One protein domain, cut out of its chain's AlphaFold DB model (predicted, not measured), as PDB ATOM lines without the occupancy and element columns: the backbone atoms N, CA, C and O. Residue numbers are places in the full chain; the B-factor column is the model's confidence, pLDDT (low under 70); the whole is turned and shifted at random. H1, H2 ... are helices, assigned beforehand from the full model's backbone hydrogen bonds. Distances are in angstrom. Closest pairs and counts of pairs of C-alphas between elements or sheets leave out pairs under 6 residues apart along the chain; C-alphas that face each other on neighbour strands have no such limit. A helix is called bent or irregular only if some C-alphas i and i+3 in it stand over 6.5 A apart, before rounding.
ATOM      1  N   LEU A   2      26.887 114.856 128.441       62.00
ATOM      2  CA  LEU A   2      27.652 114.715 127.181       62.00
ATOM      3  C   LEU A   2      28.844 113.735 127.232       62.00
ATOM      4  O   LEU A   2      29.149 113.115 126.226       62.00
ATOM      5  N   ILE A   3      29.513 113.574 128.380       76.12
ATOM      6  CA  ILE A   3      30.727 112.734 128.487       76.12
ATOM      7  C   ILE A   3      30.447 111.231 128.267       76.12
ATOM      8  O   ILE A   3      31.214 110.622 127.530       76.12
ATOM      9  N   PRO A   4      29.375 110.630 128.832       76.31
ATOM     10  CA  PRO A   4      29.053 109.224 128.572       76.31
ATOM     11  C   PRO A   4      28.853 108.906 127.087       76.31
ATOM     12  O   PRO A   4      29.417 107.938 126.606       76.31
ATOM     13  N   ASN A   5      28.157 109.769 126.337       76.00
ATOM     14  CA  ASN A   5      27.920 109.536 124.908       76.00
ATOM     15  C   ASN A   5      29.225 109.520 124.099       76.00
ATOM     16  O   ASN A   5      29.402 108.657 123.250       76.00
ATOM     17  N   ILE A   6      30.147 110.448 124.388       78.12
ATOM     18  CA  ILE A   6      31.461 110.489 123.724       78.12
ATOM     19  C   ILE A   6      32.290 109.253 124.107       78.12
ATOM     20  O   ILE A   6      33.001 108.696 123.280       78.12
ATOM     21  N   PHE A   7      32.196 108.809 125.362       79.31
ATOM     22  CA  PHE A   7      32.861 107.590 125.818       79.31
ATOM     23  C   PHE A   7      32.328 106.341 125.101       79.31
ATOM     24  O   PHE A   7      33.129 105.522 124.663       79.31
ATOM     25  N   ASP A   8      31.010 106.209 124.946       76.62
ATOM     26  CA  ASP A   8      30.388 105.070 124.262       76.62
ATOM     27  C   ASP A   8      30.725 105.051 122.759       76.62
ATOM     28  O   ASP A   8      30.977 103.984 122.191       76.62
ATOM     29  N   GLU A   9      30.792 106.225 122.124       80.75
ATOM     30  CA  GLU A   9      31.232 106.390 120.732       80.75
ATOM     31  C   GLU A   9      32.694 105.957 120.556       80.75
ATOM     32  O   GLU A   9      32.983 105.091 119.731       80.75
ATOM     33  N   LEU A  10      33.598 106.459 121.404       76.56
ATOM     34  CA  LEU A  10      35.016 106.083 121.377       76.56
ATOM     35  C   LEU A  10      35.247 104.609 121.702       76.56
ATOM     36  O   LEU A  10      36.104 103.973 121.097       76.56
ATOM     37  N   LEU A  11      34.503 104.047 122.657       77.31
ATOM     38  CA  LEU A  11      34.576 102.622 122.965       77.31
ATOM     39  C   LEU A  11      34.165 101.792 121.744       77.31
ATOM     40  O   LEU A  11      34.835 100.815 121.415       77.31
ATOM     41  N   SER A  12      33.102 102.203 121.055       77.44
ATOM     42  CA  SER A  12      32.647 101.546 119.827       77.44
ATOM     43  C   SER A  12      33.692 101.645 118.711       77.44
ATOM     44  O   SER A  12      33.946 100.653 118.031       77.44
ATOM     45  N   GLU A  13      34.345 102.798 118.556       77.81
ATOM     46  CA  GLU A  13      35.401 103.021 117.562       77.81
ATOM     47  C   GLU A  13      36.668 102.200 117.862       77.81
ATOM     48  O   GLU A  13      37.205 101.539 116.973       77.81
ATOM     49  N   ILE A  14      37.099 102.154 119.129       74.62
ATOM     50  CA  ILE A  14      38.209 101.311 119.597       74.62
ATOM     51  C   ILE A  14      37.916  99.840 119.305       74.62
ATOM     52  O   ILE A  14      38.753  99.150 118.724       74.62
ATOM     53  N   LEU A  15      36.729  99.351 119.679       75.56
ATOM     54  CA  LEU A  15      36.328  97.966 119.427       75.56
ATOM     55  C   LEU A  15      36.276  97.660 117.926       75.56
ATOM     56  O   LEU A  15      36.713  96.589 117.502       75.56
ATOM     57  N   PHE A  16      35.788  98.602 117.119       80.06
ATOM     58  CA  PHE A  16      35.752  98.474 115.667       80.06
ATOM     59  C   PHE A  16      37.160  98.392 115.057       80.06
ATOM     60  O   PHE A  16      37.425  97.478 114.278       80.06
ATOM     61  N   GLU A  17      38.084  99.284 115.428       76.44
ATOM     62  CA  GLU A  17      39.467  99.258 114.926       76.44
ATOM     63  C   GLU A  17      40.226  98.008 115.376       76.44
ATOM     64  O   GLU A  17      40.920  97.383 114.568       76.44
ATOM     65  N   LEU A  18      40.057  97.599 116.639       75.94
ATOM     66  CA  LEU A  18      40.634  96.357 117.151       75.94
ATOM     67  C   LEU A  18      40.132  95.150 116.354       75.94
ATOM     68  O   LEU A  18      40.946  94.313 115.965       75.94
ATOM     69  N   LYS A  19      38.831  95.089 116.039       77.50
ATOM     70  CA  LYS A  19      38.236  94.037 115.200       77.50
ATOM     71  C   LYS A  19      38.701  94.107 113.741       77.50
ATOM     72  O   LYS A  19      38.889  93.077 113.109       77.50
ATOM     73  N   ARG A  20      38.900  95.307 113.190       80.25
ATOM     74  CA  ARG A  20      39.307  95.502 111.788       80.25
ATOM     75  C   ARG A  20      40.762  95.113 111.529       80.25
ATOM     76  O   ARG A  20      41.068  94.596 110.461       80.25
ATOM     77  N   LYS A  21      41.666  95.414 112.466       75.50
ATOM     78  CA  LYS A  21      43.122  95.202 112.325       75.50
ATOM     79  C   LYS A  21      43.633  93.922 112.981       75.50
ATOM     80  O   LYS A  21      44.842  93.655 112.960       75.50
ATOM     81  N   SER A  22      42.760  93.157 113.619       62.25
ATOM     82  CA  SER A  22      43.094  91.803 114.019       62.25
ATOM     83  C   SER A  22      42.995  90.893 112.791       62.25
ATOM     84  O   SER A  22      41.910  90.490 112.404       62.25
ATOM     85  N   ASP A  23      44.137  90.446 112.253       49.72
ATOM     86  CA  ASP A  23      44.244  89.162 111.515       49.72
ATOM     87  C   ASP A  23      44.025  87.953 112.458       49.72
ATOM     88  O   ASP A  23      44.462  86.829 112.222       49.72
ATOM     89  N   ILE A  24      43.400  88.209 113.600       48.69
ATOM     90  CA  ILE A  24      43.302  87.347 114.753       48.69
ATOM     91  C   ILE A  24      41.838  86.930 114.760       48.69
ATOM     92  O   ILE A  24      40.972  87.772 114.982       48.69
ATOM     93  N   GLY A  25      41.569  85.675 114.390       46.28
ATOM     94  CA  GLY A  25      40.213  85.169 114.167       46.28
ATOM     95  C   GLY A  25      39.254  85.489 115.315       46.28
ATOM     96  O   GLY A  25      39.691  85.701 116.446       46.28
ATOM     97  N   GLU A  26      37.949  85.487 115.019       51.56
ATOM     98  CA  GLU A  26      36.847  85.750 115.969       51.56
ATOM     99  C   GLU A  26      37.084  85.108 117.350       51.56
ATOM    100  O   GLU A  26      36.884  85.756 118.375       51.56
ATOM    101  N   GLY A  27      37.720  83.932 117.367       47.88
ATOM    102  CA  GLY A  27      38.181  83.219 118.551       47.88
ATOM    103  C   GLY A  27      39.082  83.968 119.543       47.88
ATOM    104  O   GLY A  27      39.172  83.494 120.659       47.88
ATOM    105  N   ILE A  28      39.757  85.088 119.243       47.19
ATOM    106  CA  ILE A  28      40.491  85.861 120.278       47.19
ATOM    107  C   ILE A  28      39.670  86.998 120.853       47.19
ATOM    108  O   ILE A  28      39.859  87.299 122.016       47.19
ATOM    109  N   ILE A  29      38.724  87.594 120.130       50.50
ATOM    110  CA  ILE A  29      37.739  88.444 120.813       50.50
ATOM    111  C   ILE A  29      36.864  87.550 121.692       50.50
ATOM    112  O   ILE A  29      36.619  87.911 122.837       50.50
ATOM    113  N   ASP A  30      36.528  86.349 121.216       49.78
ATOM    114  CA  ASP A  30      35.811  85.351 122.003       49.78
ATOM    115  C   ASP A  30      36.680  84.777 123.131       49.78
ATOM    116  O   ASP A  30      36.194  84.741 124.243       49.78
ATOM    117  N   ASN A  31      37.977  84.480 122.952       46.28
ATOM    118  CA  ASN A  31      38.879  84.064 124.051       46.28
ATOM    119  C   ASN A  31      39.303  85.220 124.974       46.28
ATOM    120  O   ASN A  31      39.661  84.984 126.121       46.28
ATOM    121  N   ILE A  32      39.311  86.469 124.509       47.00
ATOM    122  CA  ILE A  32      39.451  87.647 125.373       47.00
ATOM    123  C   ILE A  32      38.149  87.821 126.135       47.00
ATOM    124  O   ILE A  32      38.218  88.186 127.286       47.00
ATOM    125  N   CYS A  33      36.978  87.517 125.580       44.91
ATOM    126  CA  CYS A  33      35.741  87.503 126.355       44.91
ATOM    127  C   CYS A  33      35.688  86.302 127.323       44.91
ATOM    128  O   CYS A  33      35.400  86.518 128.489       44.91
ATOM    129  N   GLU A  34      36.046  85.089 126.894       43.25
ATOM    130  CA  GLU A  34      35.963  83.812 127.632       43.25
ATOM    131  C   GLU A  34      37.124  83.608 128.631       43.25
ATOM    132  O   GLU A  34      36.941  83.220 129.782       43.25
ATOM    133  N   GLY A  35      38.356  83.926 128.239       42.78
ATOM    134  CA  GLY A  35      39.539  83.857 129.103       42.78
ATOM    135  C   GLY A  35      39.589  84.982 130.137       42.78
ATOM    136  O   GLY A  35      40.150  84.813 131.224       42.78
ATOM    137  N   ILE A  36      38.961  86.122 129.836       44.06
ATOM    138  CA  ILE A  36      38.719  87.158 130.833       44.06
ATOM    139  C   ILE A  36      37.565  86.749 131.760       44.06
ATOM    140  O   ILE A  36      37.696  87.055 132.941       44.06
ATOM    141  N   THR A  37      36.511  86.043 131.310       43.25
ATOM    142  CA  THR A  37      35.355  85.680 132.162       43.25
ATOM    143  C   THR A  37      35.655  84.662 133.260       43.25
ATOM    144  O   THR A  37      35.066  84.786 134.332       43.25
ATOM    145  N   ASP A  38      36.587  83.724 133.067       41.78
ATOM    146  CA  ASP A  38      36.580  82.524 133.924       41.78
ATOM    147  C   ASP A  38      37.538  82.551 135.129       41.78
ATOM    148  O   ASP A  38      37.274  81.878 136.114       41.78
ATOM    149  N   ASN A  39      38.631  83.331 135.120       43.00
ATOM    150  CA  ASN A  39      39.563  83.386 136.271       43.00
ATOM    151  C   ASN A  39      39.957  84.810 136.698       43.00
ATOM    152  O   ASN A  39      40.115  85.097 137.886       43.00
ATOM    153  N   ILE A  40      40.110  85.731 135.740       44.56
ATOM    154  CA  ILE A  40      40.494  87.122 136.024       44.56
ATOM    155  C   ILE A  40      39.256  87.971 136.322       44.56
ATOM    156  O   ILE A  40      39.305  88.796 137.235       44.56
ATOM    157  N   PHE A  41      38.129  87.745 135.634       45.16
ATOM    158  CA  PHE A  41      36.851  88.343 136.022       45.16
ATOM    159  C   PHE A  41      36.413  87.866 137.384       45.16
ATOM    160  O   PHE A  41      36.046  88.727 138.159       45.16
ATOM    161  N   GLU A  42      36.463  86.574 137.715       44.47
ATOM    162  CA  GLU A  42      36.068  86.136 139.061       44.47
ATOM    163  C   GLU A  42      36.931  86.823 140.129       44.47
ATOM    164  O   GLU A  42      36.394  87.443 141.041       44.47
ATOM    165  N   GLY A  43      38.256  86.888 139.948       46.88
ATOM    166  CA  GLY A  43      39.145  87.590 140.880       46.88
ATOM    167  C   GLY A  43      38.938  89.113 140.953       46.88
ATOM    168  O   GLY A  43      39.068  89.705 142.027       46.88
ATOM    169  N   ILE A  44      38.623  89.780 139.838       44.31
ATOM    170  CA  ILE A  44      38.380  91.233 139.789       44.31
ATOM    171  C   ILE A  44      36.956  91.571 140.248       44.31
ATOM    172  O   ILE A  44      36.777  92.538 140.986       44.31
ATOM    173  N   ILE A  45      35.954  90.788 139.854       45.28
ATOM    174  CA  ILE A  45      34.559  90.916 140.273       45.28
ATOM    175  C   ILE A  45      34.455  90.617 141.759       45.28
ATOM    176  O   ILE A  45      33.922  91.470 142.453       45.28
ATOM    177  N   ASP A  46      35.031  89.539 142.292       43.47
ATOM    178  CA  ASP A  46      34.978  89.242 143.730       43.47
ATOM    179  C   ASP A  46      35.651  90.338 144.564       43.47
ATOM    180  O   ASP A  46      35.093  90.802 145.563       43.47
ATOM    181  N   ASN A  47      36.801  90.853 144.113       42.72
ATOM    182  CA  ASN A  47      37.459  91.986 144.766       42.72
ATOM    183  C   ASN A  47      36.704  93.316 144.604       42.72
ATOM    184  O   ASN A  47      36.927  94.230 145.388       42.72
ATOM    185  N   ILE A  48      35.819  93.480 143.617       43.03
ATOM    186  CA  ILE A  48      35.055  94.722 143.405       43.03
ATOM    187  C   ILE A  48      33.673  94.650 144.070       43.03
ATOM    188  O   ILE A  48      33.251  95.627 144.695       43.03
ATOM    189  N   TYR A  49      33.000  93.499 144.016       44.75
ATOM    190  CA  TYR A  49      31.732  93.221 144.697       44.75
ATOM    191  C   TYR A  49      31.894  93.315 146.217       44.75
ATOM    192  O   TYR A  49      30.977  93.734 146.921       44.75
ATOM    193  N   TYR A  50      33.090  93.009 146.732       42.25
ATOM    194  CA  TYR A  50      33.418  93.177 148.146       42.25
ATOM    195  C   TYR A  50      33.506  94.653 148.597       42.25
ATOM    196  O   TYR A  50      33.399  94.923 149.796       42.25
ATOM    197  N   TYR A  51      33.671  95.619 147.682       41.91
ATOM    198  CA  TYR A  51      33.928  97.026 148.033       41.91
ATOM    199  C   TYR A  51      32.891  98.043 147.523       41.91
ATOM    200  O   TYR A  51      32.878  99.165 148.028       41.91
ATOM    201  N   TYR A  52      32.010  97.699 146.576       42.97
ATOM    202  CA  TYR A  52      31.111  98.673 145.937       42.97
ATOM    203  C   TYR A  52      29.642  98.213 145.861       42.97
ATOM    204  O   TYR A  52      29.347  97.078 145.504       42.97
ATOM    205  N   ASN A  53      28.702  99.140 146.111       44.91
ATOM    206  CA  ASN A  53      27.280  98.969 145.774       44.91
ATOM    207  C   ASN A  53      27.130  98.777 144.248       44.91
ATOM    208  O   ASN A  53      27.692  99.560 143.473       44.91
ATOM    209  N   GLY A  54      26.356  97.771 143.823       48.47
ATOM    210  CA  GLY A  54      26.409  97.147 142.486       48.47
ATOM    211  C   GLY A  54      26.462  98.069 141.254       48.47
ATOM    212  O   GLY A  54      27.202  97.782 140.319       48.47
ATOM    213  N   TYR A  55      25.780  99.220 141.244       48.53
ATOM    214  CA  TYR A  55      25.837 100.145 140.097       48.53
ATOM    215  C   TYR A  55      27.195 100.847 139.940       48.53
ATOM    216  O   TYR A  55      27.707 100.981 138.832       48.53
ATOM    217  N   SER A  56      27.822 101.262 141.043       57.47
ATOM    218  CA  SER A  56      29.144 101.912 141.008       57.47
ATOM    219  C   SER A  56      30.263 100.953 140.582       57.47
ATOM    220  O   SER A  56      31.232 101.379 139.950       57.47
ATOM    221  N   ALA A  57      30.092  99.656 140.854       62.81
ATOM    222  CA  ALA A  57      31.002  98.606 140.418       62.81
ATOM    223  C   ALA A  57      31.025  98.475 138.888       62.81
ATOM    224  O   ALA A  57      32.105  98.511 138.302       62.81
ATOM    225  N   ILE A  58      29.854  98.419 138.241       64.44
ATOM    226  CA  ILE A  58      29.736  98.271 136.778       64.44
ATOM    227  C   ILE A  58      30.384  99.457 136.049       64.44
ATOM    228  O   ILE A  58      31.196  99.257 135.148       64.44
ATOM    229  N   PHE A  59      30.104 100.693 136.476       68.88
ATOM    230  CA  PHE A  59      30.703 101.893 135.871       68.88
ATOM    231  C   PHE A  59      32.217 102.000 136.085       68.88
ATOM    232  O   PHE A  59      32.939 102.558 135.258       68.88
ATOM    233  N   ASN A  60      32.729 101.520 137.217       72.31
ATOM    234  CA  ASN A  60      34.170 101.466 137.441       72.31
ATOM    235  C   ASN A  60      34.816 100.366 136.598       72.31
ATOM    236  O   ASN A  60      35.919 100.560 136.087       72.31
ATOM    237  N   PHE A  61      34.119  99.246 136.427       71.06
ATOM    238  CA  PHE A  61      34.569  98.129 135.619       71.06
ATOM    239  C   PHE A  61      34.666  98.503 134.137       71.06
ATOM    240  O   PHE A  61      35.728  98.330 133.544       71.06
ATOM    241  N   SER A  62      33.620  99.105 133.560       72.38
ATOM    242  CA  SER A  62      33.608  99.504 132.145       72.38
ATOM    243  C   SER A  62      34.751 100.458 131.796       72.38
ATOM    244  O   SER A  62      35.396 100.310 130.764       72.38
ATOM    245  N   ARG A  63      35.071 101.398 132.689       81.06
ATOM    246  CA  ARG A  63      36.185 102.336 132.508       81.06
ATOM    247  C   ARG A  63      37.553 101.676 132.644       81.06
ATOM    248  O   ARG A  63      38.446 101.980 131.863       81.06
ATOM    249  N   LYS A  64      37.732 100.753 133.595       81.06
ATOM    250  CA  LYS A  64      38.973  99.964 133.696       81.06
ATOM    251  C   LYS A  64      39.170  99.076 132.469       81.06
ATOM    252  O   LYS A  64      40.280  98.990 131.954       81.06
ATOM    253  N   TYR A  65      38.092  98.470 131.982       78.31
ATOM    254  CA  TYR A  65      38.096  97.676 130.760       78.31
ATOM    255  C   TYR A  65      38.394  98.536 129.524       78.31
ATOM    256  O   TYR A  65      39.219  98.160 128.703       78.31
ATOM    257  N   PHE A  66      37.833  99.743 129.430       84.12
ATOM    258  CA  PHE A  66      38.194 100.699 128.380       84.12
ATOM    259  C   PHE A  66      39.694 101.012 128.387       84.12
ATOM    260  O   PHE A  66      40.340 100.957 127.347       84.12
ATOM    261  N   VAL A  67      40.274 101.285 129.558       84.88
ATOM    262  CA  VAL A  67      41.720 101.532 129.687       84.88
ATOM    263  C   VAL A  67      42.537 100.298 129.319       84.88
ATOM    264  O   VAL A  67      43.606 100.431 128.733       84.88
ATOM    265  N   HIS A  68      42.036  99.100 129.613       83.69
ATOM    266  CA  HIS A  68      42.659  97.864 129.160       83.69
ATOM    267  C   HIS A  68      42.694  97.762 127.633       83.69
ATOM    268  O   HIS A  68      43.758  97.504 127.074       83.69
ATOM    269  N   LEU A  69      41.560  97.997 126.967       83.06
ATOM    270  CA  LEU A  69      41.469  97.986 125.507       83.06
ATOM    271  C   LEU A  69      42.345  99.069 124.883       83.06
ATOM    272  O   LEU A  69      43.007  98.820 123.881       83.06
ATOM    273  N   LEU A  70      42.386 100.252 125.499       83.19
ATOM    274  CA  LEU A  70      43.261 101.337 125.084       83.19
ATOM    275  C   LEU A  70      44.731 100.929 125.204       83.19
ATOM    276  O   LEU A  70      45.472 101.090 124.242       83.19
ATOM    277  N   LEU A  71      45.144 100.350 126.338       81.75
ATOM    278  CA  LEU A  71      46.499  99.834 126.539       81.75
ATOM    279  C   LEU A  71      46.837  98.799 125.462       81.75
ATOM    280  O   LEU A  71      47.801  98.996 124.736       81.75
ATOM    281  N   LEU A  72      46.019  97.754 125.297       78.81
ATOM    282  CA  LEU A  72      46.221  96.719 124.272       78.81
ATOM    283  C   LEU A  72      46.275  97.299 122.855       78.81
ATOM    284  O   LEU A  72      47.043  96.838 122.011       78.81
ATOM    285  N   GLY A  73      45.438  98.289 122.580       80.62
ATOM    286  CA  GLY A  73      45.346  98.935 121.288       80.62
ATOM    287  C   GLY A  73      46.559  99.802 120.959       80.62
ATOM    288  O   GLY A  73      47.056  99.742 119.834       80.62
ATOM    289  N   VAL A  74      47.053 100.560 121.941       78.75
ATOM    290  CA  VAL A  74      48.270 101.375 121.837       78.75
ATOM    291  C   VAL A  74      49.495 100.473 121.723       78.75
ATOM    292  O   VAL A  74      50.267 100.612 120.781       78.75
ATOM    293  N   THR A  75      49.652  99.495 122.617       76.44
ATOM    294  CA  THR A  75      50.846  98.640 122.639       76.44
ATOM    295  C   THR A  75      51.009  97.801 121.380       76.44
ATOM    296  O   THR A  75      52.122  97.578 120.915       76.44
ATOM    297  N   ASN A  76      49.915  97.339 120.780       78.25
ATOM    298  CA  ASN A  76      49.983  96.526 119.569       78.25
ATOM    299  C   ASN A  76      49.935  97.359 118.274       78.25
ATOM    300  O   ASN A  76      49.753  96.780 117.200       78.25
ATOM    301  N   ASN A  77      50.054  98.694 118.356       79.56
ATOM    302  CA  ASN A  77      49.883  99.621 117.227       79.56
ATOM    303  C   ASN A  77      48.580  99.353 116.439       79.56
ATOM    304  O   ASN A  77      48.516  99.492 115.214       79.56
ATOM    305  N   LYS A  78      47.533  98.896 117.137       83.69
ATOM    306  CA  LYS A  78      46.236  98.550 116.540       83.69
ATOM    307  C   LYS A  78      45.295  99.744 116.527       83.69
ATOM    308  O   LYS A  78      44.489  99.850 115.611       83.69
ATOM    309  N   LEU A  79      45.414 100.678 117.462       84.06
ATOM    310  CA  LEU A  79      44.651 101.923 117.390       84.06
ATOM    311  C   LEU A  79      45.290 102.889 116.402       84.06
ATOM    312  O   LEU A  79      46.505 102.893 116.215       84.06
ATOM    313  N   SER A  80      44.455 103.653 115.701       86.81
ATOM    314  CA  SER A  80      44.965 104.733 114.869       86.81
ATOM    315  C   SER A  80      45.438 105.889 115.769       86.81
ATOM    316  O   SER A  80      44.864 106.082 116.849       86.81
ATOM    317  N   PRO A  81      46.458 106.658 115.352       87.44
ATOM    318  CA  PRO A  81      46.900 107.848 116.081       87.44
ATOM    319  C   PRO A  81      45.748 108.816 116.383       87.44
ATOM    320  O   PRO A  81      45.692 109.410 117.453       87.44
ATOM    321  N   GLU A  82      44.758 108.914 115.491       89.44
ATOM    322  CA  GLU A  82      43.589 109.777 115.674       89.44
ATOM    323  C   GLU A  82      42.747 109.369 116.889       89.44
ATOM    324  O   GLU A  82      42.347 110.240 117.655       89.44
ATOM    325  N   ILE A  83      42.503 108.072 117.110       87.62
ATOM    326  CA  ILE A  83      41.746 107.598 118.283       87.62
ATOM    327  C   ILE A  83      42.521 107.889 119.568       87.62
ATOM    328  O   ILE A  83      41.952 108.378 120.548       87.62
ATOM    329  N   VAL A  84      43.831 107.623 119.572       87.56
ATOM    330  CA  VAL A  84      44.683 107.904 120.736       87.56
ATOM    331  C   VAL A  84      44.687 109.405 121.023       87.56
ATOM    332  O   VAL A  84      44.472 109.803 122.166       87.56
ATOM    333  N   ALA A  85      44.818 110.241 119.993       89.06
ATOM    334  CA  ALA A  85      44.750 111.691 120.102       89.06
ATOM    335  C   ALA A  85      43.370 112.194 120.558       89.06
ATOM    336  O   ALA A  85      43.303 113.165 121.305       89.06
ATOM    337  N   GLN A  86      42.266 111.542 120.185       90.56
ATOM    338  CA  GLN A  86      40.932 111.897 120.684       90.56
ATOM    339  C   GLN A  86      40.773 111.590 122.177       90.56
ATOM    340  O   GLN A  86      40.205 112.398 122.916       90.56
ATOM    341  N   VAL A  87      41.287 110.444 122.636       89.38
ATOM    342  CA  VAL A  87      41.230 110.070 124.054       89.38
ATOM    343  C   VAL A  87      42.183 110.939 124.872       89.38
ATOM    344  O   VAL A  87      41.747 111.577 125.827       89.38
ATOM    345  N   VAL A  88      43.466 110.982 124.502       88.75
ATOM    346  CA  VAL A  88      44.523 111.701 125.234       88.75
ATOM    347  C   VAL A  88      44.369 113.215 125.074       88.75
ATOM    348  O   VAL A  88      44.542 113.954 126.033       88.75
ATOM    349  N   GLY A  89      43.964 113.722 123.915       88.31
ATOM    350  CA  GLY A  89      43.757 115.159 123.694       88.31
ATOM    351  C   GLY A  89      42.514 115.731 124.382       88.31
ATOM    352  O   GLY A  89      42.369 116.950 124.477       88.31
ATOM    353  N   ASN A  90      41.607 114.887 124.889       92.00
ATOM    354  CA  ASN A  90      40.395 115.331 125.568       92.00
ATOM    355  C   ASN A  90      40.502 115.165 127.086       92.00
ATOM    356  O   ASN A  90      40.140 114.137 127.659       92.00
ATOM    357  N   GLU A  91      40.903 116.245 127.756       93.81
ATOM    358  CA  GLU A  91      41.019 116.325 129.215       93.81
ATOM    359  C   GLU A  91      39.795 115.755 129.965       93.81
ATOM    360  O   GLU A  91      39.950 115.049 130.963       93.81
ATOM    361  N   LYS A  92      38.565 116.019 129.499       92.38
ATOM    362  CA  LYS A  92      37.350 115.541 130.184       92.38
ATOM    363  C   LYS A  92      37.228 114.024 130.125       92.38
ATOM    364  O   LYS A  92      36.777 113.420 131.096       92.38
ATOM    365  N   ILE A  93      37.621 113.423 129.004       91.69
ATOM    366  CA  ILE A  93      37.615 111.972 128.817       91.69
ATOM    367  C   ILE A  93      38.707 111.348 129.670       91.69
ATOM    368  O   ILE A  93      38.406 110.440 130.438       91.69
ATOM    369  N   VAL A  94      39.929 111.893 129.628       93.06
ATOM    370  CA  VAL A  94      41.048 111.427 130.462       93.06
ATOM    371  C   VAL A  94      40.677 111.459 131.940       93.06
ATOM    372  O   VAL A  94      40.818 110.457 132.635       93.06
ATOM    373  N   MET A  95      40.115 112.564 132.431       91.62
ATOM    374  CA  MET A  95      39.647 112.651 133.815       91.62
ATOM    375  C   MET A  95      38.528 111.646 134.125       91.62
ATOM    376  O   MET A  95      38.498 111.068 135.214       91.62
ATOM    377  N   TYR A  96      37.610 111.423 133.180       89.56
ATOM    378  CA  TYR A  96      36.499 110.488 133.343       89.56
ATOM    379  C   TYR A  96      36.971 109.034 133.468       89.56
ATOM    380  O   TYR A  96      36.510 108.324 134.369       89.56
ATOM    381  N   ILE A  97      37.910 108.604 132.618       91.25
ATOM    382  CA  ILE A  97      38.483 107.248 132.646       91.25
ATOM    383  C   ILE A  97      39.509 107.075 133.770       91.25
ATOM    384  O   ILE A  97      39.649 105.971 134.292       91.25
ATOM    385  N   ALA A  98      40.171 108.152 134.205       91.81
ATOM    386  CA  ALA A  98      41.124 108.120 135.310       91.81
ATOM    387  C   ALA A  98      40.452 107.986 136.681       91.81
ATOM    388  O   ALA A  98      41.022 107.394 137.594       91.81
ATOM    389  N   GLN A  99      39.228 108.500 136.846       89.25
ATOM    390  CA  GLN A  99      38.509 108.495 138.123       89.25
ATOM    391  C   GLN A  99      38.523 107.144 138.880       89.25
ATOM    392  O   GLN A  99      38.842 107.168 140.069       89.25
ATOM    393  N   PRO A 100      38.216 105.971 138.284       85.25
ATOM    394  CA  PRO A 100      38.277 104.690 138.999       85.25
ATOM    395  C   PRO A 100      39.690 104.323 139.475       85.25
ATOM    396  O   PRO A 100      39.833 103.674 140.509       85.25
ATOM    397  N   PHE A 101      40.734 104.748 138.760       86.56
ATOM    398  CA  PHE A 101      42.128 104.546 139.162       86.56
ATOM    399  C   PHE A 101      42.525 105.509 140.279       86.56
ATOM    400  O   PHE A 101      43.180 105.100 141.230       86.56
ATOM    401  N   MET A 102      42.043 106.751 140.234       87.06
ATOM    402  CA  MET A 102      42.223 107.724 141.314       87.06
ATOM    403  C   MET A 102      41.509 107.300 142.598       87.06
ATOM    404  O   MET A 102      42.066 107.428 143.684       87.06
ATOM    405  N   GLN A 103      40.304 106.739 142.490       82.31
ATOM    406  CA  GLN A 103      39.603 106.136 143.626       82.31
ATOM    407  C   GLN A 103      40.367 104.935 144.178       82.31
ATOM    408  O   GLN A 103      40.481 104.791 145.390       82.31
ATOM    409  N   LEU A 104      40.913 104.088 143.304       80.12
ATOM    410  CA  LEU A 104      41.727 102.952 143.715       80.12
ATOM    411  C   LEU A 104      43.008 103.400 144.433       80.12
ATOM    412  O   LEU A 104      43.325 102.854 145.487       80.12
ATOM    413  N   LEU A 105      43.710 104.405 143.904       79.81
ATOM    414  CA  LEU A 105      44.848 105.041 144.570       79.81
ATOM    415  C   LEU A 105      44.425 105.551 145.949       79.81
ATOM    416  O   LEU A 105      45.036 105.192 146.951       79.81
ATOM    417  N   CYS A 106      43.312 106.275 146.019       79.25
ATOM    418  CA  CYS A 106      42.796 106.844 147.257       79.25
ATOM    419  C   CYS A 106      42.455 105.781 148.301       79.25
ATOM    420  O   CYS A 106      42.792 105.943 149.471       79.25
ATOM    421  N   LEU A 107      41.797 104.692 147.896       72.00
ATOM    422  CA  LEU A 107      41.468 103.575 148.779       72.00
ATOM    423  C   LEU A 107      42.730 102.883 149.289       72.00
ATOM    424  O   LEU A 107      42.817 102.565 150.472       72.00
ATOM    425  N   ARG A 108      43.724 102.689 148.420       67.56
ATOM    426  CA  ARG A 108      44.989 102.043 148.789       67.56
ATOM    427  C   ARG A 108      45.851 102.909 149.706       67.56
ATOM    428  O   ARG A 108      46.523 102.381 150.586       67.56
ATOM    429  N   PHE A 109      45.795 104.229 149.551       68.00
ATOM    430  CA  PHE A 109      46.508 105.178 150.408       68.00
ATOM    431  C   PHE A 109      45.676 105.676 151.599       68.00
ATOM    432  O   PHE A 109      46.142 106.526 152.364       68.00
ATOM    433  N   ARG A 110      44.473 105.121 151.818       64.75
ATOM    434  CA  ARG A 110      43.614 105.499 152.942       64.75
ATOM    435  C   ARG A 110      44.297 105.166 154.273       64.75
ATOM    436  O   ARG A 110      44.484 104.012 154.680       64.75
ATOM    437  N   CYS A 111      44.714 106.221 154.960       55.16
ATOM    438  CA  CYS A 111      45.290 106.159 156.294       55.16
ATOM    439  C   CYS A 111      44.182 106.454 157.309       55.16
ATOM    440  O   CYS A 111      44.039 107.587 157.745       55.16
ATOM    441  N   ASP A 112      43.383 105.442 157.658       46.53
ATOM    442  CA  ASP A 112      42.248 105.593 158.588       46.53
ATOM    443  C   ASP A 112      42.647 105.779 160.071       46.53
ATOM    444  O   ASP A 112      41.788 105.728 160.946       46.53
ATOM    445  N   THR A 113      43.922 106.006 160.405       49.00
ATOM    446  CA  THR A 113      44.352 106.127 161.807       49.00
ATOM    447  C   THR A 113      45.210 107.365 162.052       49.00
ATOM    448  O   THR A 113      46.219 107.586 161.386       49.00
ATOM    449  N   ASN A 114      44.846 108.129 163.092       50.34
ATOM    450  CA  ASN A 114      45.670 109.185 163.706       50.34
ATOM    451  C   ASN A 114      47.012 108.655 164.251       50.34
ATOM    452  O   ASN A 114      47.891 109.427 164.625       50.34
ATOM    453  N   GLU A 115      47.182 107.335 164.287       46.44
ATOM    454  CA  GLU A 115      48.426 106.656 164.611       46.44
ATOM    455  C   GLU A 115      49.075 106.186 163.311       46.44
ATOM    456  O   GLU A 115      48.844 105.077 162.820       46.44
ATOM    457  N   TRP A 116      49.869 107.069 162.711       46.47
ATOM    458  CA  TRP A 116      50.735 106.700 161.603       46.47
ATOM    459  C   TRP A 116      51.903 105.882 162.165       46.47
ATOM    460  O   TRP A 116      52.842 106.437 162.738       46.47
ATOM    461  N   HIS A 117      51.838 104.553 162.056       50.31
ATOM    462  CA  HIS A 117      52.959 103.696 162.433       50.31
ATOM    463  C   HIS A 117      53.931 103.613 161.238       50.31
ATOM    464  O   HIS A 117      53.535 103.104 160.188       50.31
ATOM    465  N   PRO A 118      55.202 104.058 161.350       50.44
ATOM    466  CA  PRO A 118      56.158 104.070 160.231       50.44
ATOM    467  C   PRO A 118      56.329 102.702 159.554       50.44
ATOM    468  O   PRO A 118      56.510 102.620 158.344       50.44
ATOM    469  N   ASN A 119      56.191 101.626 160.334       48.97
ATOM    470  CA  ASN A 119      56.245 100.249 159.840       48.97
ATOM    471  C   ASN A 119      55.033  99.895 158.952       48.97
ATOM    472  O   ASN A 119      55.199  99.218 157.946       48.97
ATOM    473  N   MET A 120      53.839 100.426 159.252       47.53
ATOM    474  CA  MET A 120      52.624 100.186 158.460       47.53
ATOM    475  C   MET A 120      52.594 100.973 157.150       47.53
ATOM    476  O   MET A 120      51.909 100.571 156.213       47.53
ATOM    477  N   ALA A 121      53.305 102.104 157.062       48.72
ATOM    478  CA  ALA A 121      53.367 102.873 155.825       48.72
ATOM    479  C   ALA A 121      53.962 102.014 154.710       48.72
ATOM    480  O   ALA A 121      53.368 101.923 153.634       48.72
ATOM    481  N   PHE A 122      55.085 101.351 154.997       45.81
ATOM    482  CA  PHE A 122      55.719 100.404 154.092       45.81
ATOM    483  C   PHE A 122      54.778  99.232 153.782       45.81
ATOM    484  O   PHE A 122      54.545  98.957 152.610       45.81
ATOM    485  N   ASP A 123      54.133  98.632 154.789       46.06
ATOM    486  CA  ASP A 123      53.192  97.505 154.632       46.06
ATOM    487  C   ASP A 123      51.904  97.846 153.836       46.06
ATOM    488  O   ASP A 123      51.320  96.983 153.190       46.06
ATOM    489  N   LYS A 124      51.469  99.110 153.767       50.09
ATOM    490  CA  LYS A 124      50.326  99.511 152.913       50.09
ATOM    491  C   LYS A 124      50.708  99.754 151.450       50.09
ATOM    492  O   LYS A 124      49.936  99.456 150.543       50.09
ATOM    493  N   PHE A 125      51.913 100.262 151.197       46.81
ATOM    494  CA  PHE A 125      52.477 100.297 149.839       46.81
ATOM    495  C   PHE A 125      52.853  98.895 149.364       46.81
ATOM    496  O   PHE A 125      52.686  98.561 148.201       46.81
ATOM    497  N   THR A 126      53.272  98.042 150.291       46.25
ATOM    498  CA  THR A 126      53.381  96.597 150.100       46.25
ATOM    499  C   THR A 126      52.048  96.033 149.619       46.25
ATOM    500  O   THR A 126      52.010  95.443 148.549       46.25
ATOM    501  N   ASP A 127      50.937  96.294 150.307       46.09
ATOM    502  CA  ASP A 127      49.614  95.826 149.874       46.09
ATOM    503  C   ASP A 127      49.159  96.401 148.517       46.09
ATOM    504  O   ASP A 127      48.444  95.722 147.778       46.09
ATOM    505  N   PHE A 128      49.618  97.604 148.129       46.88
ATOM    506  CA  PHE A 128      49.401  98.153 146.778       46.88
ATOM    507  C   PHE A 128      49.973  97.227 145.688       46.88
ATOM    508  O   PHE A 128      49.366  97.108 144.621       46.88
ATOM    509  N   TYR A 129      51.098  96.554 145.967       46.94
ATOM    510  CA  TYR A 129      51.833  95.695 145.033       46.94
ATOM    511  C   TYR A 129      51.660  94.173 145.265       46.94
ATOM    512  O   TYR A 129      52.003  93.406 144.366       46.94
ATOM    513  N   ASN A 130      51.129  93.713 146.411       41.03
ATOM    514  CA  ASN A 130      51.440  92.354 146.898       41.03
ATOM    515  C   ASN A 130      50.309  91.307 146.985       41.03
ATOM    516  O   ASN A 130      50.649  90.141 147.154       41.03
ATOM    517  N   ASN A 131      49.014  91.636 146.881       41.44
ATOM    518  CA  ASN A 131      47.960  90.663 147.262       41.44
ATOM    519  C   ASN A 131      47.172  90.000 146.111       41.44
ATOM    520  O   ASN A 131      46.133  89.396 146.361       41.44
ATOM    521  N   SER A 132      47.633  90.072 144.859       48.81
ATOM    522  CA  SER A 132      47.028  89.313 143.750       48.81
ATOM    523  C   SER A 132      47.992  89.179 142.565       48.81
ATOM    524  O   SER A 132      48.708  90.126 142.237       48.81
ATOM    525  N   ASP A 133      47.959  88.035 141.878       49.22
ATOM    526  CA  ASP A 133      48.676  87.796 140.614       49.22
ATOM    527  C   ASP A 133      48.318  88.833 139.523       49.22
ATOM    528  O   ASP A 133      49.090  89.069 138.598       49.22
ATOM    529  N   CYS A 134      47.189  89.542 139.666       54.88
ATOM    530  CA  CYS A 134      46.731  90.601 138.760       54.88
ATOM    531  C   CYS A 134      47.325  91.996 139.060       54.88
ATOM    532  O   CYS A 134      47.089  92.951 138.317       54.88
ATOM    533  N   VAL A 135      48.066  92.167 140.161       63.69
ATOM    534  CA  VAL A 135      48.555  93.482 140.614       63.69
ATOM    535  C   VAL A 135      49.586  94.129 139.674       63.69
ATOM    536  O   VAL A 135      49.444  95.324 139.409       63.69
ATOM    537  N   PRO A 136      50.577  93.408 139.113       67.25
ATOM    538  CA  PRO A 136      51.531  93.986 138.162       67.25
ATOM    539  C   PRO A 136      50.832  94.630 136.963       67.25
ATOM    540  O   PRO A 136      51.173  95.744 136.567       67.25
ATOM    541  N   PHE A 137      49.795  93.964 136.459       74.25
ATOM    542  CA  PHE A 137      48.983  94.447 135.354       74.25
ATOM    543  C   PHE A 137      48.170  95.697 135.732       74.25
ATOM    544  O   PHE A 137      48.172  96.696 135.014       74.25
ATOM    545  N   LEU A 138      47.542  95.711 136.911       76.56
ATOM    546  CA  LEU A 138      46.842  96.902 137.399       76.56
ATOM    547  C   LEU A 138      47.786  98.101 137.581       76.56
ATOM    548  O   LEU A 138      47.398  99.237 137.313       76.56
ATOM    549  N   ASN A 139      49.031  97.867 137.992       79.06
ATOM    550  CA  ASN A 139      50.022  98.933 138.122       79.06
ATOM    551  C   ASN A 139      50.459  99.482 136.763       79.06
ATOM    552  O   ASN A 139      50.660 100.687 136.658       79.06
ATOM    553  N   GLN A 140      50.539  98.644 135.725       84.19
ATOM    554  CA  GLN A 140      50.739  99.106 134.346       84.19
ATOM    555  C   GLN A 140      49.582 100.010 133.894       84.19
ATOM    556  O   GLN A 140      49.829 101.071 133.325       84.19
ATOM    557  N   GLN A 141      48.329  99.652 134.206       86.25
ATOM    558  CA  GLN A 141      47.168 100.493 133.886       86.25
ATOM    559  C   GLN A 141      47.174 101.823 134.648       86.25
ATOM    560  O   GLN A 141      46.917 102.870 134.057       86.25
ATOM    561  N   ILE A 142      47.479 101.799 135.952       88.12
ATOM    562  CA  ILE A 142      47.612 103.018 136.764       88.12
ATOM    563  C   ILE A 142      48.720 103.903 136.194       88.12
ATOM    564  O   ILE A 142      48.512 105.103 136.029       88.12
ATOM    565  N   LEU A 143      49.876 103.318 135.871       90.69
ATOM    566  CA  LEU A 143      51.002 104.033 135.287       90.69
ATOM    567  C   LEU A 143      50.602 104.697 133.966       90.69
ATOM    568  O   LEU A 143      50.783 105.905 133.837       90.69
ATOM    569  N   LEU A 144      49.988 103.950 133.040       91.00
ATOM    570  CA  LEU A 144      49.510 104.487 131.766       91.00
ATOM    571  C   LEU A 144      48.516 105.634 131.980       91.00
ATOM    572  O   LEU A 144      48.653 106.687 131.368       91.00
ATOM    573  N   ILE A 145      47.535 105.466 132.869       93.56
ATOM    574  CA  ILE A 145      46.522 106.497 133.121       93.56
ATOM    575  C   ILE A 145      47.139 107.766 133.689       93.56
ATOM    576  O   ILE A 145      46.788 108.866 133.267       93.56
ATOM    577  N   LEU A 146      48.082 107.631 134.617       94.50
ATOM    578  CA  LEU A 146      48.785 108.780 135.169       94.50
ATOM    579  C   LEU A 146      49.696 109.444 134.125       94.50
ATOM    580  O   LEU A 146      49.829 110.664 134.145       94.50
ATOM    581  N   GLN A 147      50.266 108.685 133.186       95.19
ATOM    582  CA  GLN A 147      51.006 109.229 132.042       95.19
ATOM    583  C   GLN A 147      50.099 109.974 131.061       95.19
ATOM    584  O   GLN A 147      50.454 111.064 130.621       95.19
ATOM    585  N   MET A 148      48.905 109.443 130.777       94.56
ATOM    586  CA  MET A 148      47.890 110.147 129.991       94.56
ATOM    587  C   MET A 148      47.521 111.455 130.681       94.56
ATOM    588  O   MET A 148      47.610 112.510 130.077       94.56
ATOM    589  N   MET A 149      47.206 111.421 131.977       96.12
ATOM    590  CA  MET A 149      46.905 112.635 132.737       96.12
ATOM    591  C   MET A 149      48.064 113.643 132.733       96.12
ATOM    592  O   MET A 149      47.813 114.838 132.627       96.12
ATOM    593  N   ALA A 150      49.314 113.185 132.834       96.81
ATOM    594  CA  ALA A 150      50.490 114.051 132.774       96.81
ATOM    595  C   ALA A 150      50.709 114.677 131.385       96.81
ATOM    596  O   ALA A 150      51.316 115.741 131.307       96.81
ATOM    597  N   SER A 151      50.234 114.030 130.314       95.62
ATOM    598  CA  SER A 151      50.243 114.581 128.951       95.62
ATOM    599  C   SER A 151      49.074 115.543 128.708       95.62
ATOM    600  O   SER A 151      49.226 116.600 128.110       95.62
ATOM    601  N   SER A 152      47.881 115.191 129.185       95.19
ATOM    602  CA  SER A 152      46.628 115.838 128.780       95.19
ATOM    603  C   SER A 152      46.203 117.020 129.640       95.19
ATOM    604  O   SER A 152      45.352 117.807 129.226       95.19
ATOM    605  N   LEU A 153      46.691 117.091 130.877       96.31
ATOM    606  CA  LEU A 153      46.267 118.092 131.851       96.31
ATOM    607  C   LEU A 153      47.352 119.152 132.023       96.31
ATOM    608  O   LEU A 153      48.545 118.859 131.964       96.31
ATOM    609  N   ASP A 154      46.934 120.374 132.351       96.38
ATOM    610  CA  ASP A 154      47.868 121.385 132.843       96.38
ATOM    611  C   ASP A 154      48.658 120.837 134.058       96.38
ATOM    612  O   ASP A 154      48.055 120.194 134.930       96.38
ATOM    613  N   PRO A 155      49.979 121.088 134.165       96.81
ATOM    614  CA  PRO A 155      50.822 120.599 135.254       96.81
ATOM    615  C   PRO A 155      50.265 120.821 136.663       96.81
ATOM    616  O   PRO A 155      50.395 119.946 137.524       96.81
ATOM    617  N   GLU A 156      49.635 121.972 136.923       95.88
ATOM    618  CA  GLU A 156      49.024 122.244 138.221       95.88
ATOM    619  C   GLU A 156      47.802 121.361 138.450       95.88
ATOM    620  O   GLU A 156      47.661 120.759 139.520       95.88
ATOM    621  N   LYS A 157      46.946 121.233 137.439       94.50
ATOM    622  CA  LYS A 157      45.752 120.395 137.510       94.50
ATOM    623  C   LYS A 157      46.113 118.921 137.673       94.50
ATOM    624  O   LYS A 157      45.564 118.274 138.564       94.50
ATOM    625  N   PHE A 158      47.072 118.412 136.898       95.81
ATOM    626  CA  PHE A 158      47.584 117.049 137.040       95.81
ATOM    627  C   PHE A 158      48.043 116.764 138.473       95.81
ATOM    628  O   PHE A 158      47.555 115.819 139.099       95.81
ATOM    629  N   LEU A 159      48.922 117.609 139.027       94.50
ATOM    630  CA  LEU A 159      49.417 117.417 140.389       94.50
ATOM    631  C   LEU A 159      48.307 117.503 141.427       94.50
ATOM    632  O   LEU A 159      48.296 116.684 142.338       94.50
ATOM    633  N   LYS A 160      47.365 118.446 141.307       92.88
ATOM    634  CA  LYS A 160      46.224 118.521 142.232       92.88
ATOM    635  C   LYS A 160      45.421 117.230 142.212       92.88
ATOM    636  O   LYS A 160      45.214 116.641 143.268       92.88
ATOM    637  N   TYR A 161      45.029 116.759 141.028       91.19
ATOM    638  CA  TYR A 161      44.272 115.515 140.900       91.19
ATOM    639  C   TYR A 161      45.027 114.333 141.492       91.19
ATOM    640  O   TYR A 161      44.465 113.586 142.291       91.19
ATOM    641  N   MET A 162      46.304 114.188 141.140       92.00
ATOM    642  CA  MET A 162      47.149 113.117 141.646       92.00
ATOM    643  C   MET A 162      47.285 113.185 143.173       92.00
ATOM    644  O   MET A 162      47.018 112.197 143.847       92.00
ATOM    645  N   LEU A 163      47.633 114.344 143.741       90.81
ATOM    646  CA  LEU A 163      47.805 114.519 145.185       90.81
ATOM    647  C   LEU A 163      46.505 114.275 145.953       90.81
ATOM    648  O   LEU A 163      46.541 113.596 146.972       90.81
ATOM    649  N   VAL A 164      45.362 114.754 145.459       87.50
ATOM    650  CA  VAL A 164      44.044 114.483 146.058       87.50
ATOM    651  C   VAL A 164      43.715 112.987 146.007       87.50
ATOM    652  O   VAL A 164      43.212 112.429 146.978       87.50
ATOM    653  N   GLY A 165      44.065 112.307 144.910       85.56
ATOM    654  CA  GLY A 165      43.917 110.857 144.796       85.56
ATOM    655  C   GLY A 165      44.837 110.058 145.717       85.56
ATOM    656  O   GLY A 165      44.480 108.957 146.102       85.56
ATOM    657  N   ILE A 166      46.003 110.580 146.096       83.81
ATOM    658  CA  ILE A 166      46.914 109.909 147.041       83.81
ATOM    659  C   ILE A 166      46.518 110.222 148.487       83.81
ATOM    660  O   ILE A 166      46.550 109.356 149.357       83.81
ATOM    661  N   PHE A 167      46.154 111.469 148.760       85.12
ATOM    662  CA  PHE A 167      45.960 111.995 150.101       85.12
ATOM    663  C   PHE A 167      44.492 112.356 150.309       85.12
ATOM    664  O   PHE A 167      44.089 113.503 150.126       85.12
ATOM    665  N   HIS A 168      43.695 111.377 150.748       82.81
ATOM    666  CA  HIS A 168      42.244 111.530 150.902       82.81
ATOM    667  C   HIS A 168      41.825 112.730 151.767       82.81
ATOM    668  O   HIS A 168      40.808 113.356 151.492       82.81
ATOM    669  N   PHE A 169      42.624 113.102 152.773       83.56
ATOM    670  CA  PHE A 169      42.336 114.262 153.627       83.56
ATOM    671  C   PHE A 169      42.328 115.600 152.861       83.56
ATOM    672  O   PHE A 169      41.820 116.597 153.367       83.56
ATOM    673  N   LEU A 170      42.880 115.647 151.641       86.06
ATOM    674  CA  LEU A 170      42.774 116.806 150.756       86.06
ATOM    675  C   LEU A 170      41.392 116.902 150.082       86.06
ATOM    676  O   LEU A 170      40.988 117.999 149.711       86.06
ATOM    677  N   CYS A 171      40.646 115.795 149.947       81.88
ATOM    678  CA  CYS A 171      39.323 115.774 149.307       81.88
ATOM    679  C   CYS A 171      38.271 116.580 150.078       81.88
ATOM    680  O   CYS A 171      37.345 117.117 149.473       81.88
ATOM    681  N   GLU A 172      38.388 116.654 151.405       78.94
ATOM    682  CA  GLU A 172      37.381 117.277 152.274       78.94
ATOM    683  C   GLU A 172      37.291 118.802 152.104       78.94
ATOM    684  O   GLU A 172      36.338 119.414 152.577       78.94
ATOM    685  N   GLN A 173      38.262 119.426 151.429       68.88
ATOM    686  CA  GLN A 173      38.447 120.883 151.461       68.88
ATOM    687  C   GLN A 173      38.140 121.590 150.128       68.88
ATOM    688  O   GLN A 173      38.297 122.803 150.020       68.88
ATOM    689  N   GLY A 174      37.610 120.856 149.143       66.62
ATOM    690  CA  GLY A 174      37.191 121.398 147.847       66.62
ATOM    691  C   GLY A 174      38.325 121.514 146.816       66.62
ATOM    692  O   GLY A 174      39.506 121.504 147.145       66.62
ATOM    693  N   ASN A 175      37.957 121.603 145.532       67.75
ATOM    694  CA  ASN A 175      38.903 121.566 144.402       67.75
ATOM    695  C   ASN A 175      39.654 122.889 144.147       67.75
ATOM    696  O   ASN A 175      40.584 122.908 143.339       67.75
ATOM    697  N   ASP A 176      39.270 123.980 144.811       81.44
ATOM    698  CA  ASP A 176      39.743 125.335 144.482       81.44
ATOM    699  C   ASP A 176      41.046 125.727 145.194       81.44
ATOM    700  O   ASP A 176      41.556 126.836 145.024       81.44
ATOM    701  N   GLU A 177      41.633 124.828 145.982       87.12
ATOM    702  CA  GLU A 177      42.865 125.140 146.693       87.12
ATOM    703  C   GLU A 177      44.061 125.317 145.760       87.12
ATOM    704  O   GLU A 177      44.270 124.565 144.804       87.12
ATOM    705  N   SER A 178      44.905 126.304 146.062       91.06
ATOM    706  CA  SER A 178      46.185 126.471 145.377       91.06
ATOM    707  C   SER A 178      47.140 125.326 145.724       91.06
ATOM    708  O   SER A 178      47.120 124.790 146.838       91.06
ATOM    709  N   LEU A 179      48.048 124.977 144.803       89.69
ATOM    710  CA  LEU A 179      49.093 123.993 145.107       89.69
ATOM    711  C   LEU A 179      49.950 124.398 146.310       89.69
ATOM    712  O   LEU A 179      50.400 123.529 147.047       89.69
ATOM    713  N   THR A 180      50.151 125.694 146.545       89.81
ATOM    714  CA  THR A 180      50.865 126.193 147.728       89.81
ATOM    715  C   THR A 180      50.156 125.797 149.024       89.81
ATOM    716  O   THR A 180      50.812 125.314 149.945       89.81
ATOM    717  N   SER A 181      48.824 125.933 149.086       90.69
ATOM    718  CA  SER A 181      48.021 125.476 150.233       90.69
ATOM    719  C   SER A 181      48.168 123.968 150.442       90.69
ATOM    720  O   SER A 181      48.498 123.517 151.540       90.69
ATOM    721  N   ILE A 182      48.030 123.191 149.363       89.75
ATOM    722  CA  ILE A 182      48.181 121.732 149.400       89.75
ATOM    723  C   ILE A 182      49.578 121.344 149.908       89.75
ATOM    724  O   ILE A 182      49.692 120.516 150.809       89.75
ATOM    725  N   ARG A 183      50.647 121.977 149.407       87.75
ATOM    726  CA  ARG A 183      52.031 121.738 149.860       87.75
ATOM    727  C   ARG A 183      52.199 122.022 151.350       87.75
ATOM    728  O   ARG A 183      52.799 121.211 152.051       87.75
ATOM    729  N   LEU A 184      51.658 123.136 151.850       87.25
ATOM    730  CA  LEU A 184      51.707 123.457 153.278       87.25
ATOM    731  C   LEU A 184      51.001 122.381 154.107       87.25
ATOM    732  O   LEU A 184      51.545 121.924 155.106       87.25
ATOM    733  N   LYS A 185      49.849 121.882 153.663       87.12
ATOM    734  CA  LYS A 185      49.159 120.790 154.362       87.12
ATOM    735  C   LYS A 185      49.938 119.486 154.324       87.12
ATOM    736  O   LYS A 185      50.057 118.825 155.348       87.12
ATOM    737  N   LEU A 186      50.524 119.139 153.180       85.12
ATOM    738  CA  LEU A 186      51.406 117.977 153.059       85.12
ATOM    739  C   LEU A 186      52.658 118.103 153.933       85.12
ATOM    740  O   LEU A 186      53.200 117.087 154.357       85.12
ATOM    741  N   LYS A 187      53.122 119.327 154.210       83.56
ATOM    742  CA  LYS A 187      54.231 119.588 155.135       83.56
ATOM    743  C   LYS A 187      53.861 119.261 156.580       83.56
ATOM    744  O   LYS A 187      54.682 118.712 157.305       83.56
ATOM    745  N   PHE A 188      52.652 119.633 157.000       81.06
ATOM    746  CA  PHE A 188      52.217 119.532 158.397       81.06
ATOM    747  C   PHE A 188      51.382 118.284 158.703       81.06
ATOM    748  O   PHE A 188      51.135 117.993 159.871       81.06
ATOM    749  N   SER A 189      50.955 117.537 157.685       77.44
ATOM    750  CA  SER A 189      50.152 116.330 157.863       77.44
ATOM    751  C   SER A 189      51.035 115.133 158.236       77.44
ATOM    752  O   SER A 189      51.866 114.717 157.425       77.44
ATOM    753  N   PRO A 190      50.835 114.508 159.412       67.81
ATOM    754  CA  PRO A 190      51.533 113.273 159.774       67.81
ATOM    755  C   PRO A 190      51.125 112.090 158.881       67.81
ATOM    756  O   PRO A 190      51.856 111.109 158.795       67.81
ATOM    757  N   CYS A 191      49.982 112.193 158.192       65.88
ATOM    758  CA  CYS A 191      49.458 111.171 157.289       65.88
ATOM    759  C   CYS A 191      49.987 111.310 155.850       65.88
ATOM    760  O   CYS A 191      49.757 110.430 155.020       65.88
ATOM    761  N   ALA A 192      50.670 112.412 155.518       70.38
ATOM    762  CA  ALA A 192      51.177 112.658 154.174       70.38
ATOM    763  C   ALA A 192      52.498 111.915 153.937       70.38
ATOM    764  O   ALA A 192      53.585 112.437 154.190       70.38
ATOM    765  N   ASN A 193      52.422 110.701 153.387       73.00
ATOM    766  CA  ASN A 193      53.619 110.023 152.906       73.00
ATOM    767  C   ASN A 193      54.097 110.583 151.553       73.00
ATOM    768  O   ASN A 193      53.773 110.058 150.487       73.00
ATOM    769  N   GLN A 194      54.907 111.640 151.609       77.94
ATOM    770  CA  GLN A 194      55.507 112.291 150.435       77.94
ATOM    771  C   GLN A 194      56.357 111.333 149.579       77.94
ATOM    772  O   GLN A 194      56.483 111.526 148.367       77.94
ATOM    773  N   HIS A 195      56.893 110.276 150.195       82.56
ATOM    774  CA  HIS A 195      57.683 109.254 149.517       82.56
ATOM    775  C   HIS A 195      56.905 108.587 148.379       82.56
ATOM    776  O   HIS A 195      57.419 108.441 147.273       82.56
ATOM    777  N   TYR A 196      55.625 108.275 148.595       78.00
ATOM    778  CA  TYR A 196      54.818 107.582 147.589       78.00
ATOM    779  C   TYR A 196      54.443 108.453 146.405       78.00
ATOM    780  O   TYR A 196      54.513 107.990 145.267       78.00
ATOM    781  N   SER A 197      54.115 109.724 146.646       86.38
ATOM    782  CA  SER A 197      53.925 110.671 145.548       86.38
ATOM    783  C   SER A 197      55.190 110.797 144.702       86.38
ATOM    784  O   SER A 197      55.101 110.781 143.479       86.38
ATOM    785  N   LEU A 198      56.369 110.839 145.330       89.75
ATOM    786  CA  LEU A 198      57.650 110.906 144.627       89.75
ATOM    787  C   LEU A 198      57.934 109.648 143.798       89.75
ATOM    788  O   LEU A 198      58.300 109.774 142.632       89.75
ATOM    789  N   ILE A 199      57.724 108.454 144.365       89.31
ATOM    790  CA  ILE A 199      57.876 107.185 143.636       89.31
ATOM    791  C   ILE A 199      56.971 107.164 142.409       89.31
ATOM    792  O   ILE A 199      57.430 106.827 141.318       89.31
ATOM    793  N   MET A 200      55.689 107.503 142.572       90.12
ATOM    794  CA  MET A 200      54.746 107.446 141.457       90.12
ATOM    795  C   MET A 200      55.114 108.446 140.375       90.12
ATOM    796  O   MET A 200      55.207 108.052 139.220       90.12
ATOM    797  N   ILE A 201      55.414 109.694 140.734       94.25
ATOM    798  CA  ILE A 201      55.824 110.707 139.756       94.25
ATOM    799  C   ILE A 201      57.098 110.288 139.029       94.25
ATOM    800  O   ILE A 201      57.159 110.390 137.806       94.25
ATOM    801  N   PHE A 202      58.093 109.766 139.748       95.81
ATOM    802  CA  PHE A 202      59.306 109.276 139.112       95.81
ATOM    803  C   PHE A 202      59.002 108.145 138.118       95.81
ATOM    804  O   PHE A 202      59.443 108.221 136.976       95.81
ATOM    805  N   ASN A 203      58.205 107.140 138.506       94.44
ATOM    806  CA  ASN A 203      57.843 106.040 137.607       94.44
ATOM    807  C   ASN A 203      57.016 106.526 136.404       94.44
ATOM    808  O   ASN A 203      57.330 106.137 135.286       94.44
ATOM    809  N   ILE A 204      56.042 107.427 136.590       94.75
ATOM    810  CA  ILE A 204      55.261 108.048 135.498       94.75
ATOM    811  C   ILE A 204      56.189 108.677 134.461       94.75
ATOM    812  O   ILE A 204      55.998 108.501 133.261       94.75
ATOM    813  N   LEU A 205      57.214 109.393 134.916       95.81
ATOM    814  CA  LEU A 205      58.123 110.119 134.038       95.81
ATOM    815  C   LEU A 205      59.196 109.221 133.400       95.81
ATOM    816  O   LEU A 205      59.604 109.479 132.264       95.81
ATOM    817  N   TYR A 206      59.676 108.208 134.127       95.69
ATOM    818  CA  TYR A 206      60.831 107.384 133.756       95.69
ATOM    819  C   TYR A 206      60.465 106.076 133.038       95.69
ATOM    820  O   TYR A 206      61.160 105.663 132.107       95.69
ATOM    821  N   GLU A 207      59.395 105.407 133.461       93.50
ATOM    822  CA  GLU A 207      58.967 104.116 132.919       93.50
ATOM    823  C   GLU A 207      58.033 104.357 131.732       93.50
ATOM    824  O   GLU A 207      56.820 104.424 131.894       93.50
ATOM    825  N   ARG A 208      58.599 104.496 130.525       91.44
ATOM    826  CA  ARG A 208      57.873 104.813 129.278       91.44
ATOM    827  C   ARG A 208      57.705 103.618 128.315       91.44
ATOM    828  O   ARG A 208      57.987 103.783 127.132       91.44
ATOM    829  N   PRO A 209      57.307 102.405 128.758       83.62
ATOM    830  CA  PRO A 209      57.207 101.272 127.839       83.62
ATOM    831  C   PRO A 209      56.084 101.446 126.807       83.62
ATOM    832  O   PRO A 209      56.193 100.929 125.706       83.62
ATOM    833  N   TYR A 210      55.022 102.182 127.149       83.06
ATOM    834  CA  TYR A 210      53.834 102.343 126.296       83.06
ATOM    835  C   TYR A 210      53.710 103.728 125.668       83.06
ATOM    836  O   TYR A 210      52.967 103.918 124.713       83.06
ATOM    837  N   THR A 211      54.406 104.706 126.238       88.19
ATOM    838  CA  THR A 211      54.372 106.106 125.805       88.19
ATOM    839  C   THR A 211      55.615 106.489 125.015       88.19
ATOM    840  O   THR A 211      55.684 107.588 124.475       88.19
ATOM    841  N   GLY A 212      56.604 105.594 124.963       88.56
ATOM    842  CA  GLY A 212      57.851 105.783 124.250       88.56
ATOM    843  C   GLY A 212      57.802 105.282 122.806       88.56
ATOM    844  O   GLY A 212      57.240 104.223 122.540       88.56
TER     845      GLY A 212
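Overview. This is residues 2 to 212 of the 983 residues of the protein "E3 ubiquitin-protein ligase" of Thelohanellus kitauei (UniProt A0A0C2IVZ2). Helices H5 and H7 form the middle of an elongated, all-helix body; H3 crosses both of them, and H11 crosses H7. H1 and H4 complete one end beside H3, H8 lies beside H5 and H7, and H6, H9 and H10 lie toward the other end, while the bent H2 bows loosely round from H1 to H3 with neither arm touching another helix. The printed part has 211 residues with eleven named helices, H1 to H11 in order, and no named strand. It is compact by its radius of gyration of the C-alphas, 18.1 A, with spans of 57 by 35 by 33 A.

Along the chain. The longest helix by residues is H2, residues 26 to 49. By its hydrogen bonds it was assigned as one helix, but it is bent, with C-alphas 36 and 39 6.7 A apart; its arms are H2a, residues 26 to 36, and H2b, residues 39 to 49, at a steep tilt of 49 degrees. Before it comes H1, residues 2 to 21, 29.0 A from C-alpha 2 at (27.652, 114.715, 127.181) to C-alpha 21. After it come H3, residues 54 to 75, 31.5 A long, and H4, residues 81 to 88. H5, residues 91 to 108, is 24.6 A long, with a kink of 45 degrees near residue 98; it is irregular, but only just, with C-alphas 97 and 100 6.9 A apart. Next are H6, residues 118 to 130, and H7, residues 135 to 152, 25.4 A long and beginning at (48.555, 93.482, 140.614). H8, residues 155 to 166, H9, residues 168 to 173, and H10, residues 179 to 188, lead to H11, residues 194 to 206, whose last C-alpha is at (60.831, 107.384, 133.756).

Arrangement. H5 and H7 are the hub, each touching six other helices. They touch each other at a steep tilt of 40 degrees, opposite ways; their closest C-alphas, those of Glu 91 and Ser 152, are 5.6 A apart. With H8 they make an up and down bundle, each helix running against the one before it. H8 touches H5 at Gly 165 and Cys 106, C-alphas 4.8 A apart; H7 and H8, a helical hairpin, only just touch, with 3 pairs of C-alphas within 8 A, the closest being Ala 150 and Phe 158 at 6.0 A. The packing of helices is mostly crossed. Residues 60 to 67 of H3 touch H5 at a steep tilt of 66 degrees, closest at the C-alphas of Arg 63 and Ile 97, 5.4 A. H11 touches H7 with residues 200 to 205 alone, about perpendicular at 77 degrees, closest at the C-alphas of Ile 204 and Gln 147, 5.6 A. H1 touches H4 at a shallow tilt of 32 degrees, opposite ways, the C-alphas of Ile 14 and Ile 83 being 7.3 A apart. H6 touches H5, closest at the C-alphas of Phe 128 and Arg 108, 6.2 A. H9 and H8 only just touch, with 3 pairs within 8 A, and only at the corner. H10 is close to but not clearly touching H8, with the C-alphas of Leu 179 and Lys 160 6.8 A apart. H2b is close to but not clearly touching H3, Ile 48 and Ala 57 being the closest, C-alphas 6.4 A apart; H2a and H7 are apart. Every O i to N i+4 pair is within hydrogen-bond range in H1, H2a, H2b, H4, H7, H8, H10 and H11; the counts are 17 of 18 in H3, 12 of 14 in H5, 8 of 9 in H6 and 0 of 2 in H9, where 1 of 3 O i to N i+3 pairs is.

Size, cuts and confidence. The two C-alphas farthest apart, those of Gly 25 and Phe 188, are 57.3 A apart. The printed part has no cut and no long link; the link from H5 to H6, 9 residues, is short and the others are tight. The mean pLDDT of the printed part is 73.4, and 73 residues are under 70, among them residues 22 to 59 and 108 to 136.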